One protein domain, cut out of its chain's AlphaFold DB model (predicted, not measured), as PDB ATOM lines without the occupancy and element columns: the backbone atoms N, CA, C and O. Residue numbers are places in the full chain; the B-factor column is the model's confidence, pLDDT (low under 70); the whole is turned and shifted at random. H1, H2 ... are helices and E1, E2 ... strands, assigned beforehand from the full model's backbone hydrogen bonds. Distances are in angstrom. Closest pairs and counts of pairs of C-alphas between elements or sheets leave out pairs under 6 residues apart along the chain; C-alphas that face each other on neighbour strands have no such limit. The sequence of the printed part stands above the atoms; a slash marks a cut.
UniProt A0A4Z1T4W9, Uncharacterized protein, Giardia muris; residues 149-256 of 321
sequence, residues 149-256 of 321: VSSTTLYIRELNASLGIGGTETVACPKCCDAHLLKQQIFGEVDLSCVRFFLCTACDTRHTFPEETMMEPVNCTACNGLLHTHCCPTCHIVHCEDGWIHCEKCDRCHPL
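Overview. This is residues 149 to 256 of the 321 residues of an uncharacterized protein of Giardia muris (UniProt A0A4Z1T4W9). A small twisted sheet of four short strands, E2, E1, E3 and E4, has one helix, H1, over its E2 side, while two small strand hairpins, E6 with E7 and then E8 with E9, follow one after the other away from the sheet, E8 and E9 farthest out. Two long loops, residues 184 to 196 between H1 and E3 and residues 209 to 225 between E4 and E5, have no named element, and under half of the residues, 44 of the 108 printed, are in named elements. Along the chain come E1, E2, H1, then E3 to E9; the class is mixed, helices and strands, and the three sheets are antiparallel. The whole is compact, with a radius of gyration of the C-alphas of 13.9 A and spans of 37 by 36 by 23 A.

Along the chain. Find C-alpha 152 at (184.944, 177.286, 143.600); from there E1 runs 15.9 A to residue 157. E2 follows at residues 168 to 171, and H1, residues 174 to 183, starts at (178.399, 186.116, 148.166) and is 14.4 A long. Next look for E3 at residues 197 to 200, 10.2 A, and E4 at residues 206 to 208. E5 is residues 226 to 228, E6 is 230 to 232, E7 is 237 to 239 and E8 is 244 to 247. E9, residues 252 to 255, is 10.2 A long and ends at (187.584, 181.700, 161.672).

Arrangement. Start with the sheet, in the order E2, E1, E3, E4, whose strands' lines turn by 96 degrees from edge to edge. In the hairpin of E1 and E2, N 154 and O 171 are 2.7 A apart; between E1 and E3, N 199 and O 153 are 2.8 A apart; in the hairpin of E3 and E4, N 207 and O 198 are 2.8 A apart. H1 is on this sheet at a height of 10.2 A, over E2, and runs slantwise to the strands, at 55 degrees to E2 on the local plane; the C-alphas of Val 171 and Cys 177 are their closest, 6.0 A apart. E2, H1 and E3 form a split strand-helix-strand unit, two strands running the same way with E1 between them, and its crossover is right-handed. In H1 every O i to N i+4 pair is within hydrogen-bond range. E5 pairs with no named strand, but residues 218 to 219 pair with it, antiparallel; it runs on into E6 at 42 degrees. In the hairpin of E6 and E7, N 239 and O 230 are 2.8 A apart, and in that of E8 and E9, N 245 and O 254 are 2.9 A apart. The closest C-alphas of E6 and E8 are those of His 230 and Trp 244, 6.3 A apart; E1 and E8 are apart.

Size, cuts and confidence. The two C-alphas farthest apart, those of Gln 185 and Asn 224, are 39.0 A apart. The printed part has no cut; the links from H1 to E3 and from E4 to E5 are long. The mean pLDDT of the printed part is 71.5, and 51 residues are under 70, among them residues 156 to 191.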
ATOM      1  N   VAL A 149     189.322 182.342 150.288       57.25
ATOM      2  CA  VAL A 149     190.203 181.393 149.611       57.25
ATOM      3  C   VAL A 149     189.322 180.242 149.148       57.25
ATOM      4  O   VAL A 149     188.868 179.452 149.964       57.25
ATOM      5  N   SER A 150     189.037 180.163 147.856       65.44
ATOM      6  CA  SER A 150     188.069 179.217 147.304       65.44
ATOM      7  C   SER A 150     188.537 178.682 145.957       65.44
ATOM      8  O   SER A 150     188.854 179.438 145.042       65.44
ATOM      9  N   SER A 151     188.509 177.369 145.774       67.25
ATOM     10  CA  SER A 151     188.651 176.727 144.462       67.25
ATOM     11  C   SER A 151     187.300 176.550 143.756       67.25
ATOM     12  O   SER A 151     187.148 175.694 142.881       67.25
ATOM     13  N   THR A 152     186.307 177.364 144.126       71.69
ATOM     14  CA  THR A 152     184.944 177.286 143.600       71.69
ATOM     15  C   THR A 152     184.365 178.655 143.253       71.69
ATOM     16  O   THR A 152     184.771 179.682 143.800       71.69
ATOM     17  N   THR A 153     183.402 178.667 142.334       78.06
ATOM     18  CA  THR A 153     182.530 179.813 142.049       78.06
ATOM     19  C   THR A 153     181.087 179.448 142.367       78.06
ATOM     20  O   THR A 153     180.633 178.338 142.096       78.06
ATOM     21  N   LEU A 154     180.340 180.381 142.943       74.00
ATOM     22  CA  LEU A 154     178.907 180.226 143.139       74.00
ATOM     23  C   LEU A 154     178.193 180.363 141.802       74.00
ATOM     24  O   LEU A 154     178.455 181.298 141.042       74.00
ATOM     25  N   TYR A 155     177.264 179.449 141.545       74.31
ATOM     26  CA  TYR A 155     176.393 179.511 140.384       74.31
ATOM     27  C   TYR A 155     175.021 180.013 140.821       74.31
ATOM     28  O   TYR A 155     174.253 179.287 141.458       74.31
ATOM     29  N   ILE A 156     174.713 181.257 140.466       69.50
ATOM     30  CA  ILE A 156     173.459 181.905 140.831       69.50
ATOM     31  C   ILE A 156     172.527 181.865 139.629       69.50
ATOM     32  O   ILE A 156     172.811 182.427 138.569       69.50
ATOM     33  N   ARG A 157     171.396 181.182 139.799       65.69
ATOM     34  CA  ARG A 157     170.255 181.292 138.893       65.69
ATOM     35  C   ARG A 157     169.325 182.360 139.426       65.69
ATOM     36  O   ARG A 157     169.045 182.351 140.617       65.69
ATOM     37  N   GLU A 158     168.826 183.207 138.530       64.25
ATOM     38  CA  GLU A 158     167.748 184.149 138.843       64.25
ATOM     39  C   GLU A 158     168.153 185.176 139.910       64.25
ATOM     40  O   GLU A 158     167.389 185.469 140.827       64.25
ATOM     41  N   LEU A 159     169.374 185.720 139.785       61.75
ATOM     42  CA  LEU A 159     169.912 186.711 140.718       61.75
ATOM     43  C   LEU A 159     168.924 187.869 140.907       61.75
ATOM     44  O   LEU A 159     168.740 188.679 140.003       61.75
ATOM     45  N   ASN A 160     168.320 187.956 142.095       58.41
ATOM     46  CA  ASN A 160     167.292 188.941 142.423       58.41
ATOM     47  C   ASN A 160     166.136 188.976 141.401       58.41
ATOM     48  O   ASN A 160     165.681 190.049 140.997       58.41
ATOM     49  N   ALA A 161     165.604 187.810 141.014       60.72
ATOM     50  CA  ALA A 161     164.404 187.729 140.173       60.72
ATOM     51  C   ALA A 161     163.200 188.487 140.758       60.72
ATOM     52  O   ALA A 161     162.383 189.017 140.005       60.72
ATOM     53  N   SER A 162     163.123 188.620 142.085       58.41
ATOM     54  CA  SER A 162     162.148 189.473 142.780       58.41
ATOM     55  C   SER A 162     162.256 190.961 142.409       58.41
ATOM     56  O   SER A 162     161.257 191.676 142.453       58.41
ATOM     57  N   LEU A 163     163.438 191.420 141.987       56.72
ATOM     58  CA  LEU A 163     163.709 192.766 141.472       56.72
ATOM     59  C   LEU A 163     163.599 192.847 139.937       56.72
ATOM     60  O   LEU A 163     163.951 193.866 139.345       56.72
ATOM     61  N   GLY A 164     163.123 191.786 139.275       54.53
ATOM     62  CA  GLY A 164     162.966 191.727 137.819       54.53
ATOM     63  C   GLY A 164     164.275 191.546 137.045       54.53
ATOM     64  O   GLY A 164     164.289 191.717 135.826       54.53
ATOM     65  N   ILE A 165     165.370 191.198 137.727       57.78
ATOM     66  CA  ILE A 165     166.669 190.937 137.102       57.78
ATOM     67  C   ILE A 165     166.736 189.446 136.759       57.78
ATOM     68  O   ILE A 165     166.898 188.585 137.618       57.78
ATOM     69  N   GLY A 166     166.541 189.124 135.483       54.03
ATOM     70  CA  GLY A 166     166.709 187.765 134.967       54.03
ATOM     71  C   GLY A 166     168.149 187.532 134.516       54.03
ATOM     72  O   GLY A 166     168.671 188.301 133.714       54.03
ATOM     73  N   GLY A 167     168.787 186.461 134.990       59.62
ATOM     74  CA  GLY A 167     170.147 186.114 134.575       59.62
ATOM     75  C   GLY A 167     170.705 184.884 135.282       59.62
ATOM     76  O   GLY A 167     170.232 184.486 136.347       59.62
ATOM     77  N   THR A 168     171.716 184.273 134.670       62.34
ATOM     78  CA  THR A 168     172.607 183.314 135.333       62.34
ATOM     79  C   THR A 168     173.977 183.938 135.446       62.34
ATOM     80  O   THR A 168     174.558 184.285 134.423       62.34
ATOM     81  N   GLU A 169     174.480 184.034 136.668       66.56
ATOM     82  CA  GLU A 169     175.772 184.638 136.973       66.56
ATOM     83  C   GLU A 169     176.651 183.648 137.731       66.56
ATOM     84  O   GLU A 169     176.183 182.874 138.574       66.56
ATOM     85  N   THR A 170     177.946 183.682 137.429       66.88
ATOM     86  CA  THR A 170     178.973 182.966 138.188       66.88
ATOM     87  C   THR A 170     179.807 183.979 138.947       66.88
ATOM     88  O   THR A 170     180.527 184.778 138.350       66.88
ATOM     89  N   VAL A 171     179.727 183.939 140.273       64.81
ATOM     90  CA  VAL A 171     180.441 184.869 141.154       64.81
ATOM     91  C   VAL A 171     181.367 184.102 142.080       64.81
ATOM     92  O   VAL A 171     181.068 182.990 142.496       64.81
ATOM     93  N   ALA A 172     182.506 184.689 142.438       58.69
ATOM     94  CA  ALA A 172     183.481 184.000 143.285       58.69
ATOM     95  C   ALA A 172     182.961 183.716 144.708       58.69
ATOM     96  O   ALA A 172     183.372 182.740 145.325       58.69
ATOM     97  N   CYS A 173     182.086 184.571 145.246       64.56
ATOM     98  CA  CYS A 173     181.507 184.426 146.584       64.56
ATOM     99  C   CYS A 173     180.293 185.356 146.774       64.56
ATOM    100  O   CYS A 173     180.084 186.242 145.934       64.56
ATOM    101  N   PRO A 174     179.548 185.248 147.895       67.06
ATOM    102  CA  PRO A 174     178.399 186.116 148.166       67.06
ATOM    103  C   PRO A 174     178.770 187.606 148.195       67.06
ATOM    104  O   PRO A 174     178.147 188.418 147.525       67.06
ATOM    105  N   LYS A 175     179.889 187.964 148.839       60.69
ATOM    106  CA  LYS A 175     180.375 189.358 148.888       60.69
ATOM    107  C   LYS A 175     180.751 189.922 147.513       60.69
ATOM    108  O   LYS A 175     180.626 191.118 147.266       60.69
ATOM    109  N   CYS A 176     181.238 189.074 146.604       56.78
ATOM    110  CA  CYS A 176     181.483 189.474 145.219       56.78
ATOM    111  C   CYS A 176     180.171 189.715 144.465       56.78
ATOM    112  O   CYS A 176     180.143 190.584 143.596       56.78
ATOM    113  N   CYS A 177     179.106 188.992 144.815       63.00
ATOM    114  CA  CYS A 177     177.763 189.220 144.299       63.00
ATOM    115  C   CYS A 177     177.214 190.580 144.739       63.00
ATOM    116  O   CYS A 177     176.814 191.375 143.890       63.00
ATOM    117  N   ASP A 178     177.296 190.894 146.036       57.84
ATOM    118  CA  ASP A 178     176.893 192.198 146.580       57.84
ATOM    119  C   ASP A 178     177.619 193.334 145.854       57.84
ATOM    120  O   ASP A 178     177.008 194.279 145.356       57.84
ATOM    121  N   ALA A 179     178.944 193.219 145.725       54.31
ATOM    122  CA  ALA A 179     179.762 194.213 145.040       54.31
ATOM    123  C   ALA A 179     179.391 194.365 143.554       54.31
ATOM    124  O   ALA A 179     179.499 195.462 143.002       54.31
ATOM    125  N   HIS A 180     178.979 193.281 142.894       54.84
ATOM    126  CA  HIS A 180     178.531 193.309 141.505       54.84
ATOM    127  C   HIS A 180     177.185 194.030 141.360       54.84
ATOM    128  O   HIS A 180     177.058 194.915 140.515       54.84
ATOM    129  N   LEU A 181     176.215 193.726 142.220       53.91
ATOM    130  CA  LEU A 181     174.902 194.375 142.218       53.91
ATOM    131  C   LEU A 181     174.987 195.861 142.577       53.91
ATOM    132  O   LEU A 181     174.374 196.692 141.908       53.91
ATOM    133  N   LEU A 182     175.844 196.221 143.535       53.25
ATOM    134  CA  LEU A 182     176.129 197.619 143.865       53.25
ATOM    135  C   LEU A 182     176.696 198.396 142.670       53.25
ATOM    136  O   LEU A 182     176.305 199.540 142.441       53.25
ATOM    137  N   LYS A 183     177.583 197.788 141.867       49.53
ATOM    138  CA  LYS A 183     178.097 198.416 140.632       49.53
ATOM    139  C   LYS A 183     176.999 198.673 139.605       49.53
ATOM    140  O   LYS A 183     177.090 199.639 138.854       49.53
ATOM    141  N   GLN A 184     175.979 197.827 139.583       49.34
ATOM    142  CA  GLN A 184     174.809 197.981 138.727       49.34
ATOM    143  C   GLN A 184     173.736 198.902 139.334       49.34
ATOM    144  O   GLN A 184     172.660 199.034 138.760       49.34
ATOM    145  N   GLN A 185     174.026 199.561 140.465       49.91
ATOM    146  CA  GLN A 185     173.091 200.429 141.194       49.91
ATOM    147  C   GLN A 185     171.813 199.703 141.639       49.91
ATOM    148  O   GLN A 185     170.752 200.310 141.783       49.91
ATOM    149  N   ILE A 186     171.911 198.394 141.864       52.06
ATOM    150  CA  ILE A 186     170.821 197.592 142.400       52.06
ATOM    151  C   ILE A 186     170.981 197.574 143.915       52.06
ATOM    152  O   ILE A 186     171.938 197.018 144.453       52.06
ATOM    153  N   PHE A 187     170.038 198.221 144.592       48.81
ATOM    154  CA  PHE A 187     170.018 198.358 146.041       48.81
ATOM    155  C   PHE A 187     168.964 197.407 146.612       48.81
ATOM    156  O   PHE A 187     167.766 197.670 146.540       48.81
ATOM    157  N   GLY A 188     169.418 196.278 147.143       49.38
ATOM    158  CA  GLY A 188     168.595 195.252 147.777       49.38
ATOM    159  C   GLY A 188     169.491 194.156 148.343       49.38
ATOM    160  O   GLY A 188     170.610 193.978 147.858       49.38
ATOM    161  N   GLU A 189     169.030 193.454 149.380       52.28
ATOM    162  CA  GLU A 189     169.742 192.269 149.868       52.28
ATOM    163  C   GLU A 189     169.820 191.226 148.752       52.28
ATOM    164  O   GLU A 189     168.872 191.042 147.984       52.28
ATOM    165  N   VAL A 190     170.979 190.584 148.633       59.19
ATOM    166  CA  VAL A 190     171.177 189.524 147.651       59.19
ATOM    167  C   VAL A 190     170.415 188.304 148.115       59.19
ATOM    168  O   VAL A 190     170.716 187.740 149.167       59.19
ATOM    169  N   ASP A 191     169.435 187.892 147.316       66.75
ATOM    170  CA  ASP A 191     168.715 186.660 147.579       66.75
ATOM    171  C   ASP A 191     169.604 185.463 147.226       66.75
ATOM    172  O   ASP A 191     169.691 185.014 146.081       66.75
ATOM    173  N   LEU A 192     170.305 184.962 148.239       70.94
ATOM    174  CA  LEU A 192     171.140 183.775 148.119       70.94
ATOM    175  C   LEU A 192     170.328 182.479 148.222       70.94
ATOM    176  O   LEU A 192     170.883 181.418 147.956       70.94
ATOM    177  N   SER A 193     169.024 182.521 148.532       71.38
ATOM    178  CA  SER A 193     168.200 181.307 148.690       71.38
ATOM    179  C   SER A 193     168.083 180.482 147.399       71.38
ATOM    180  O   SER A 193     167.812 179.276 147.423       71.38
ATOM    181  N   CYS A 194     168.339 181.113 146.251       68.31
ATOM    182  CA  CYS A 194     168.383 180.473 144.941       68.31
ATOM    183  C   CYS A 194     169.731 179.781 144.640       68.31
ATOM    184  O   CYS A 194     169.836 179.037 143.656       68.31
ATOM    185  N   VAL A 195     170.765 179.983 145.464       75.12
ATOM    186  CA  VAL A 195     172.117 179.444 145.253       75.12
ATOM    187  C   VAL A 195     172.198 178.009 145.764       75.12
ATOM    188  O   VAL A 195     172.531 177.734 146.906       75.12
ATOM    189  N   ARG A 196     171.913 177.052 144.880       78.31
ATOM    190  CA  ARG A 196     171.954 175.615 145.218       78.31
ATOM    191  C   ARG A 196     173.249 174.915 144.827       78.31
ATOM    192  O   ARG A 196     173.501 173.795 145.268       78.31
ATOM    193  N   PHE A 197     174.047 175.551 143.974       86.00
ATOM    194  CA  PHE A 197     175.203 174.922 143.354       86.00
ATOM    195  C   PHE A 197     176.417 175.842 143.350       86.00
ATOM    196  O   PHE A 197     176.304 177.064 143.237       86.00
ATOM    197  N   PHE A 198     177.584 175.219 143.372       84.38
ATOM    198  CA  PHE A 198     178.862 175.852 143.094       84.38
ATOM    199  C   PHE A 198     179.623 175.027 142.052       84.38
ATOM    200  O   PHE A 198     179.340 173.848 141.833       84.38
ATOM    201  N   LEU A 199     180.551 175.663 141.352       80.88
ATOM    202  CA  LEU A 199     181.346 175.063 140.287       80.88
ATOM    203  C   LEU A 199     182.797 174.965 140.741       80.88
ATOM    204  O   LEU A 199     183.310 175.885 141.376       80.88
ATOM    205  N   CYS A 200     183.470 173.872 140.400       77.75
ATOM    206  CA  CYS A 200     184.917 173.762 140.560       77.75
ATOM    207  C   CYS A 200     185.623 174.703 139.574       77.75
ATOM    208  O   CYS A 200     185.447 174.548 138.372       77.75
ATOM    209  N   THR A 201     186.492 175.603 140.036       69.19
ATOM    210  CA  THR A 201     187.194 176.542 139.133       69.19
ATOM    211  C   THR A 201     188.207 175.878 138.206       69.19
ATOM    212  O   THR A 201     188.658 176.500 137.252       69.19
ATOM    213  N   ALA A 202     188.601 174.632 138.485       68.50
ATOM    214  CA  ALA A 202     189.570 173.905 137.671       68.50
ATOM    215  C   ALA A 202     188.936 173.109 136.519       68.50
ATOM    216  O   ALA A 202     189.629 172.791 135.557       68.50
ATOM    217  N   CYS A 203     187.661 172.719 136.629       71.81
ATOM    218  CA  CYS A 203     187.027 171.825 135.650       71.81
ATOM    219  C   CYS A 203     185.538 172.098 135.401       71.81
ATOM    220  O   CYS A 203     184.877 171.278 134.767       71.81
ATOM    221  N   ASP A 204     184.996 173.180 135.963       78.81
ATOM    222  CA  ASP A 204     183.595 173.615 135.878       78.81
ATOM    223  C   ASP A 204     182.551 172.565 136.282       78.81
ATOM    224  O   ASP A 204     181.348 172.727 136.056       78.81
ATOM    225  N   THR A 205     182.989 171.480 136.929       83.50
ATOM    226  CA  THR A 205     182.080 170.454 137.429       83.50
ATOM    227  C   THR A 205     181.205 171.053 138.516       83.50
ATOM    228  O   THR A 205     181.678 171.745 139.419       83.50
ATOM    229  N   ARG A 206     179.902 170.796 138.395       89.62
ATOM    230  CA  ARG A 206     178.885 171.297 139.309       89.62
ATOM    231  C   ARG A 206     178.797 170.426 140.554       89.62
ATOM    232  O   ARG A 206     178.650 169.210 140.456       89.62
ATOM    233  N   HIS A 207     178.782 171.084 141.702       90.25
ATOM    234  CA  HIS A 207     178.590 170.499 143.020       90.25
ATOM    235  C   HIS A 207     177.405 171.169 143.718       90.25
ATOM    236  O   HIS A 207     177.081 172.328 143.448       90.25
ATOM    237  N   THR A 208     176.733 170.423 144.586       90.06
ATOM    238  CA  THR A 208     175.593 170.906 145.375       90.06
ATOM    239  C   THR A 208     176.079 171.265 146.770       90.06
ATOM    240  O   THR A 208     176.965 170.590 147.296       90.06
ATOM    241  N   PHE A 209     175.496 172.300 147.374       89.19
ATOM    242  CA  PHE A 209     175.711 172.552 148.797       89.19
ATOM    243  C   PHE A 209     175.230 171.354 149.641       89.19
ATOM    244  O   PHE A 209     174.207 170.750 149.304       89.19
ATOM    245  N   PRO A 210     175.959 170.990 150.711       88.56
ATOM    246  CA  PRO A 210     175.515 169.979 151.666       88.56
ATOM    247  C   PRO A 210     174.280 170.459 152.448       88.56
ATOM    248  O   PRO A 210     173.975 171.648 152.466       88.56
ATOM    249  N   GLU A 211     173.571 169.538 153.106       87.50
ATOM    250  CA  GLU A 211     172.428 169.891 153.971       87.50
ATOM    251  C   GLU A 211     172.873 170.601 155.260       87.50
ATOM    252  O   GLU A 211     172.165 171.463 155.775       87.50
ATOM    253  N   GLU A 212     174.075 170.286 155.743       90.06
ATOM    254  CA  GLU A 212     174.672 170.849 156.954       90.06
ATOM    255  C   GLU A 212     176.059 171.430 156.663       90.06
ATOM    256  O   GLU A 212     176.689 171.123 155.650       90.06
ATOM    257  N   THR A 213     176.554 172.283 157.564       88.50
ATOM    258  CA  THR A 213     177.888 172.877 157.410       88.50
ATOM    259  C   THR A 213     178.969 171.804 157.529       88.50
ATOM    260  O   THR A 213     179.098 171.156 158.565       88.50
ATOM    261  N   MET A 214     179.791 171.657 156.491       88.31
ATOM    262  CA  MET A 214     180.948 170.758 156.488       88.31
ATOM    263  C   MET A 214     182.214 171.500 156.918       88.31
ATOM    264  O   MET A 214     182.438 172.635 156.497       88.31
ATOM    265  N   MET A 215     183.058 170.843 157.717       82.50
ATOM    266  CA  MET A 215     184.339 171.369 158.228       82.50
ATOM    267  C   MET A 215     185.512 170.414 157.948       82.50
ATOM    268  O   MET A 215     186.487 170.372 158.693       82.50
ATOM    269  N   GLU A 216     185.385 169.601 156.902       83.62
ATOM    270  CA  GLU A 216     186.400 168.645 156.476       83.62
ATOM    271  C   GLU A 216     186.811 168.890 155.015       83.62
ATOM    272  O   GLU A 216     186.016 169.427 154.230       83.62
ATOM    273  N   PRO A 217     188.052 168.526 154.639       84.62
ATOM    274  CA  PRO A 217     188.529 168.644 153.270       84.62
ATOM    275  C   PRO A 217     187.752 167.722 152.325       84.62
ATOM    276  O   PRO A 217     187.701 166.507 152.513       84.62
ATOM    277  N   VAL A 218     187.207 168.299 151.259       86.25
ATOM    278  CA  VAL A 218     186.490 167.599 150.190       86.25
ATOM    279  C   VAL A 218     187.134 167.920 148.850       86.25
ATOM    280  O   VAL A 218     187.409 169.080 148.535       86.25
ATOM    281  N   ASN A 219     187.336 166.888 148.031       85.12
ATOM    282  CA  ASN A 219     187.894 167.009 146.687       85.12
ATOM    283  C   ASN A 219     186.805 166.962 145.610       85.12
ATOM    284  O   ASN A 219     185.746 166.356 145.775       85.12
ATOM    285  N   CYS A 220     187.097 167.567 144.463       83.56
ATOM    286  CA  CYS A 220     186.244 167.522 143.289       83.56
ATOM    287  C   CYS A 220     186.160 166.098 142.748       83.56
ATOM    288  O   CYS A 220     187.173 165.477 142.443       83.56
ATOM    289  N   THR A 221     184.942 165.607 142.541       89.50
ATOM    290  CA  THR A 221     184.691 164.263 142.006       89.50
ATOM    291  C   THR A 221     185.206 164.058 140.577       89.50
ATOM    292  O   THR A 221     185.400 162.915 140.175       89.50
ATOM    293  N   ALA A 222     185.439 165.135 139.815       84.69
ATOM    294  CA  ALA A 222     185.926 165.066 138.438       84.69
ATOM    295  C   ALA A 222     187.446 165.251 138.316       84.69
ATOM    296  O   ALA A 222     188.110 164.434 137.681       84.69
ATOM    297  N   CYS A 223     188.013 166.312 138.905       74.12
ATOM    298  CA  CYS A 223     189.444 166.624 138.770       74.12
ATOM    299  C   CYS A 223     190.292 166.236 139.989       74.12
ATOM    300  O   CYS A 223     191.508 166.412 139.962       74.12
ATOM    301  N   ASN A 224     189.666 165.742 141.062       79.50
ATOM    302  CA  ASN A 224     190.291 165.391 142.342       79.50
ATOM    303  C   ASN A 224     191.051 166.539 143.045       79.50
ATOM    304  O   ASN A 224     191.742 166.307 144.033       79.50
ATOM    305  N   GLY A 225     190.921 167.782 142.572       74.19
ATOM    306  CA  GLY A 225     191.457 168.956 143.260       74.19
ATOM    307  C   GLY A 225     190.638 169.298 144.504       74.19
ATOM    308  O   GLY A 225     189.428 169.079 144.518       74.19
ATOM    309  N   LEU A 226     191.281 169.862 145.531       76.12
ATOM    310  CA  LEU A 226     190.601 170.339 146.740       76.12
ATOM    311  C   LEU A 226     189.512 171.355 146.369       76.12
ATOM    312  O   LEU A 226     189.812 172.339 145.692       76.12
ATOM    313  N   LEU A 227     188.272 171.124 146.808       78.31
ATOM    314  CA  LEU A 227     187.134 172.039 146.641       78.31
ATOM    315  C   LEU A 227     186.958 172.958 147.843       78.31
ATOM    316  O   LEU A 227     186.734 174.154 147.687       78.31
ATOM    317  N   HIS A 228     186.994 172.382 149.040       83.25
ATOM    318  CA  HIS A 228     186.805 173.121 150.276       83.25
ATOM    319  C   HIS A 228     187.280 172.321 151.474       83.25
ATOM    320  O   HIS A 228     187.293 171.097 151.448       83.25
ATOM    321  N   THR A 229     187.596 173.037 152.537       80.50
ATOM    322  CA  THR A 229     187.751 172.547 153.912       80.50
ATOM    323  C   THR A 229     186.594 173.034 154.787       80.50
ATOM    324  O   THR A 229     186.357 172.498 155.863       80.50
ATOM    325  N   HIS A 230     185.836 174.030 154.311       84.62
ATOM    326  CA  HIS A 230     184.631 174.544 154.941       84.62
ATOM    327  C   HIS A 230     183.559 174.858 153.890       84.62
ATOM    328  O   HIS A 230     183.803 175.620 152.952       84.62
ATOM    329  N   CYS A 231     182.360 174.297 154.048       90.50
ATOM    330  CA  CYS A 231     181.218 174.560 153.173       90.50
ATOM    331  C   CYS A 231     179.970 174.786 154.022       90.50
ATOM    332  O   CYS A 231     179.499 173.859 154.680       90.50
ATOM    333  N   CYS A 232     179.442 176.008 154.018       88.62
ATOM    334  CA  CYS A 232     178.269 176.380 154.798       88.62
ATOM    335  C   CYS A 232     177.072 176.655 153.877       88.62
ATOM    336  O   CYS A 232     177.119 177.632 153.119       88.62
ATOM    337  N   PRO A 233     175.992 175.854 153.956       88.75
ATOM    338  CA  PRO A 233     174.780 176.085 153.172       88.75
ATOM    339  C   PRO A 233     173.979 177.299 153.657       88.75
ATOM    340  O   PRO A 233     173.352 177.964 152.846       88.75
ATOM    341  N   THR A 234     174.041 177.649 154.946       85.81
ATOM    342  CA  THR A 234     173.338 178.824 155.492       85.81
ATOM    343  C   THR A 234     173.928 180.123 154.944       85.81
ATOM    344  O   THR A 234     173.219 180.971 154.405       85.81
ATOM    345  N   CYS A 235     175.253 180.273 155.023       80.75
ATOM    346  CA  CYS A 235     175.941 181.467 154.533       80.75
ATOM    347  C   CYS A 235     176.299 181.413 153.040       80.75
ATOM    348  O   CYS A 235     176.788 182.410 152.509       80.75
ATOM    349  N   HIS A 236     176.100 180.272 152.370       84.25
ATOM    350  CA  HIS A 236     176.531 180.020 150.989       84.25
ATOM    351  C   HIS A 236     178.035 180.287 150.775       84.25
ATOM    352  O   HIS A 236     178.456 180.867 149.770       84.25
ATOM    353  N   ILE A 237     178.859 179.886 151.749       82.81
ATOM    354  CA  ILE A 237     180.318 180.073 151.737       82.81
ATOM    355  C   ILE A 237     180.997 178.736 151.476       82.81
ATOM    356  O   ILE A 237     180.697 177.737 152.123       82.81
ATOM    357  N   VAL A 238     181.956 178.750 150.552       81.62
ATOM    358  CA  VAL A 238     182.845 177.630 150.245       81.62
ATOM    359  C   VAL A 238     184.273 178.145 150.392       81.62
ATOM    360  O   VAL A 238     184.654 179.105 149.721       81.62
ATOM    361  N   HIS A 239     185.042 177.568 151.312       77.31
ATOM    362  CA  HIS A 239     186.369 178.049 151.697       77.31
ATOM    363  C   HIS A 239     187.358 176.887 151.824       77.31
ATOM    364  O   HIS A 239     186.978 175.776 152.186       77.31
ATOM    365  N   CYS A 240     188.622 177.131 151.490       67.81
ATOM    366  CA  CYS A 240     189.688 176.124 151.407       67.81
ATOM    367  C   CYS A 240     190.734 176.228 152.525       67.81
ATOM    368  O   CYS A 240     191.725 175.505 152.480       67.81
ATOM    369  N   GLU A 241     190.572 177.143 153.485       64.94
ATOM    370  CA  GLU A 241     191.434 177.176 154.672       64.94
ATOM    371  C   GLU A 241     190.757 176.500 155.852       64.94
ATOM    372  O   GLU A 241     189.550 176.640 156.069       64.94
ATOM    373  N   ASP A 242     191.553 175.777 156.627       64.56
ATOM    374  CA  ASP A 242     191.098 175.137 157.850       64.56
ATOM    375  C   ASP A 242     190.702 176.160 158.920       64.56
ATOM    376  O   ASP A 242     191.069 177.338 158.881       64.56
ATOM    377  N   GLY A 243     189.951 175.685 159.915       67.44
ATOM    378  CA  GLY A 243     189.610 176.484 161.085       67.44
ATOM    379  C   GLY A 243     188.542 177.539 160.819       67.44
ATOM    380  O   GLY A 243     188.601 178.598 161.424       67.44
ATOM    381  N   TRP A 244     187.568 177.274 159.948       76.81
ATOM    382  CA  TRP A 244     186.354 178.085 159.800       76.81
ATOM    383  C   TRP A 244     185.144 177.382 160.411       76.81
ATOM    384  O   TRP A 244     185.002 176.165 160.292       76.81
ATOM    385  N   ILE A 245     184.263 178.156 161.044       75.81
ATOM    386  CA  ILE A 245     183.028 177.669 161.667       75.81
ATOM    387  C   ILE A 245     181.843 178.548 161.286       75.81
ATOM    388  O   ILE A 245     182.003 179.752 161.102       75.81
ATOM    389  N   HIS A 246     180.649 177.955 161.242       83.50
ATOM    390  CA  HIS A 246     179.394 178.704 161.320       83.50
ATOM    391  C   HIS A 246     179.047 178.916 162.797       83.50
ATOM    392  O   HIS A 246     178.818 177.943 163.514       83.50
ATOM    393  N   CYS A 247     179.049 180.159 163.285       78.06
ATOM    394  CA  CYS A 247     178.656 180.452 164.666       78.06
ATOM    395  C   CYS A 247     177.137 180.606 164.747       78.06
ATOM    396  O   CYS A 247     176.593 181.597 164.273       78.06
ATOM    397  N   GLU A 248     176.463 179.678 165.430       80.56
ATOM    398  CA  GLU A 248     175.006 179.730 165.653       80.56
ATOM    399  C   GLU A 248     174.553 181.009 166.373       80.56
ATOM    400  O   GLU A 248     173.429 181.461 166.190       80.56
ATOM    401  N   LYS A 249     175.424 181.627 167.187       68.19
ATOM    402  CA  LYS A 249     175.073 182.842 167.943       68.19
ATOM    403  C   LYS A 249     174.923 184.077 167.061       68.19
ATOM    404  O   LYS A 249     174.066 184.904 167.340       68.19
ATOM    405  N   CYS A 250     175.791 184.240 166.064       65.44
ATOM    406  CA  CYS A 250     175.752 185.385 165.149       65.44
ATOM    407  C   CYS A 250     175.237 185.012 163.754       65.44
ATOM    408  O   CYS A 250     175.202 185.876 162.881       65.44
ATOM    409  N   ASP A 251     174.872 183.743 163.564       74.19
ATOM    410  CA  ASP A 251     174.411 183.130 162.320       74.19
ATOM    411  C   ASP A 251     175.309 183.444 161.109       74.19
ATOM    412  O   ASP A 251     174.854 183.747 160.005       74.19
ATOM    413  N   ARG A 252     176.631 183.430 161.330       72.75
ATOM    414  CA  ARG A 252     177.642 183.776 160.320       72.75
ATOM    415  C   ARG A 252     178.867 182.875 160.392       72.75
ATOM    416  O   ARG A 252     179.283 182.450 161.471       72.75
ATOM    417  N   CYS A 253     179.506 182.680 159.239       72.62
ATOM    418  CA  CYS A 253     180.791 181.990 159.156       72.62
ATOM    419  C   CYS A 253     181.982 182.912 159.434       72.62
ATOM    420  O   CYS A 253     182.083 184.004 158.866       72.62
ATOM    421  N   HIS A 254     182.918 182.438 160.252       64.44
ATOM    422  CA  HIS A 254     184.173 183.118 160.568       64.44
ATOM    423  C   HIS A 254     185.256 182.121 161.019       64.44
ATOM    424  O   HIS A 254     184.938 180.971 161.341       64.44
ATOM    425  N   PRO A 255     186.535 182.534 161.097       60.47
ATOM    426  CA  PRO A 255     187.584 181.700 161.672       60.47
ATOM    427  C   PRO A 255     187.272 181.284 163.120       60.47
ATOM    428  O   PRO A 255     186.715 182.066 163.901       60.47
ATOM    429  N   LEU A 256     187.652 180.062 163.488       53.69
ATOM    430  CA  LEU A 256     187.625 179.517 164.840       53.69
ATOM    431  C   LEU A 256     188.365 180.491 165.768       53.69
ATOM    432  O   LEU A 256     189.394 181.039 165.389       53.69
TER     433      LEU A 256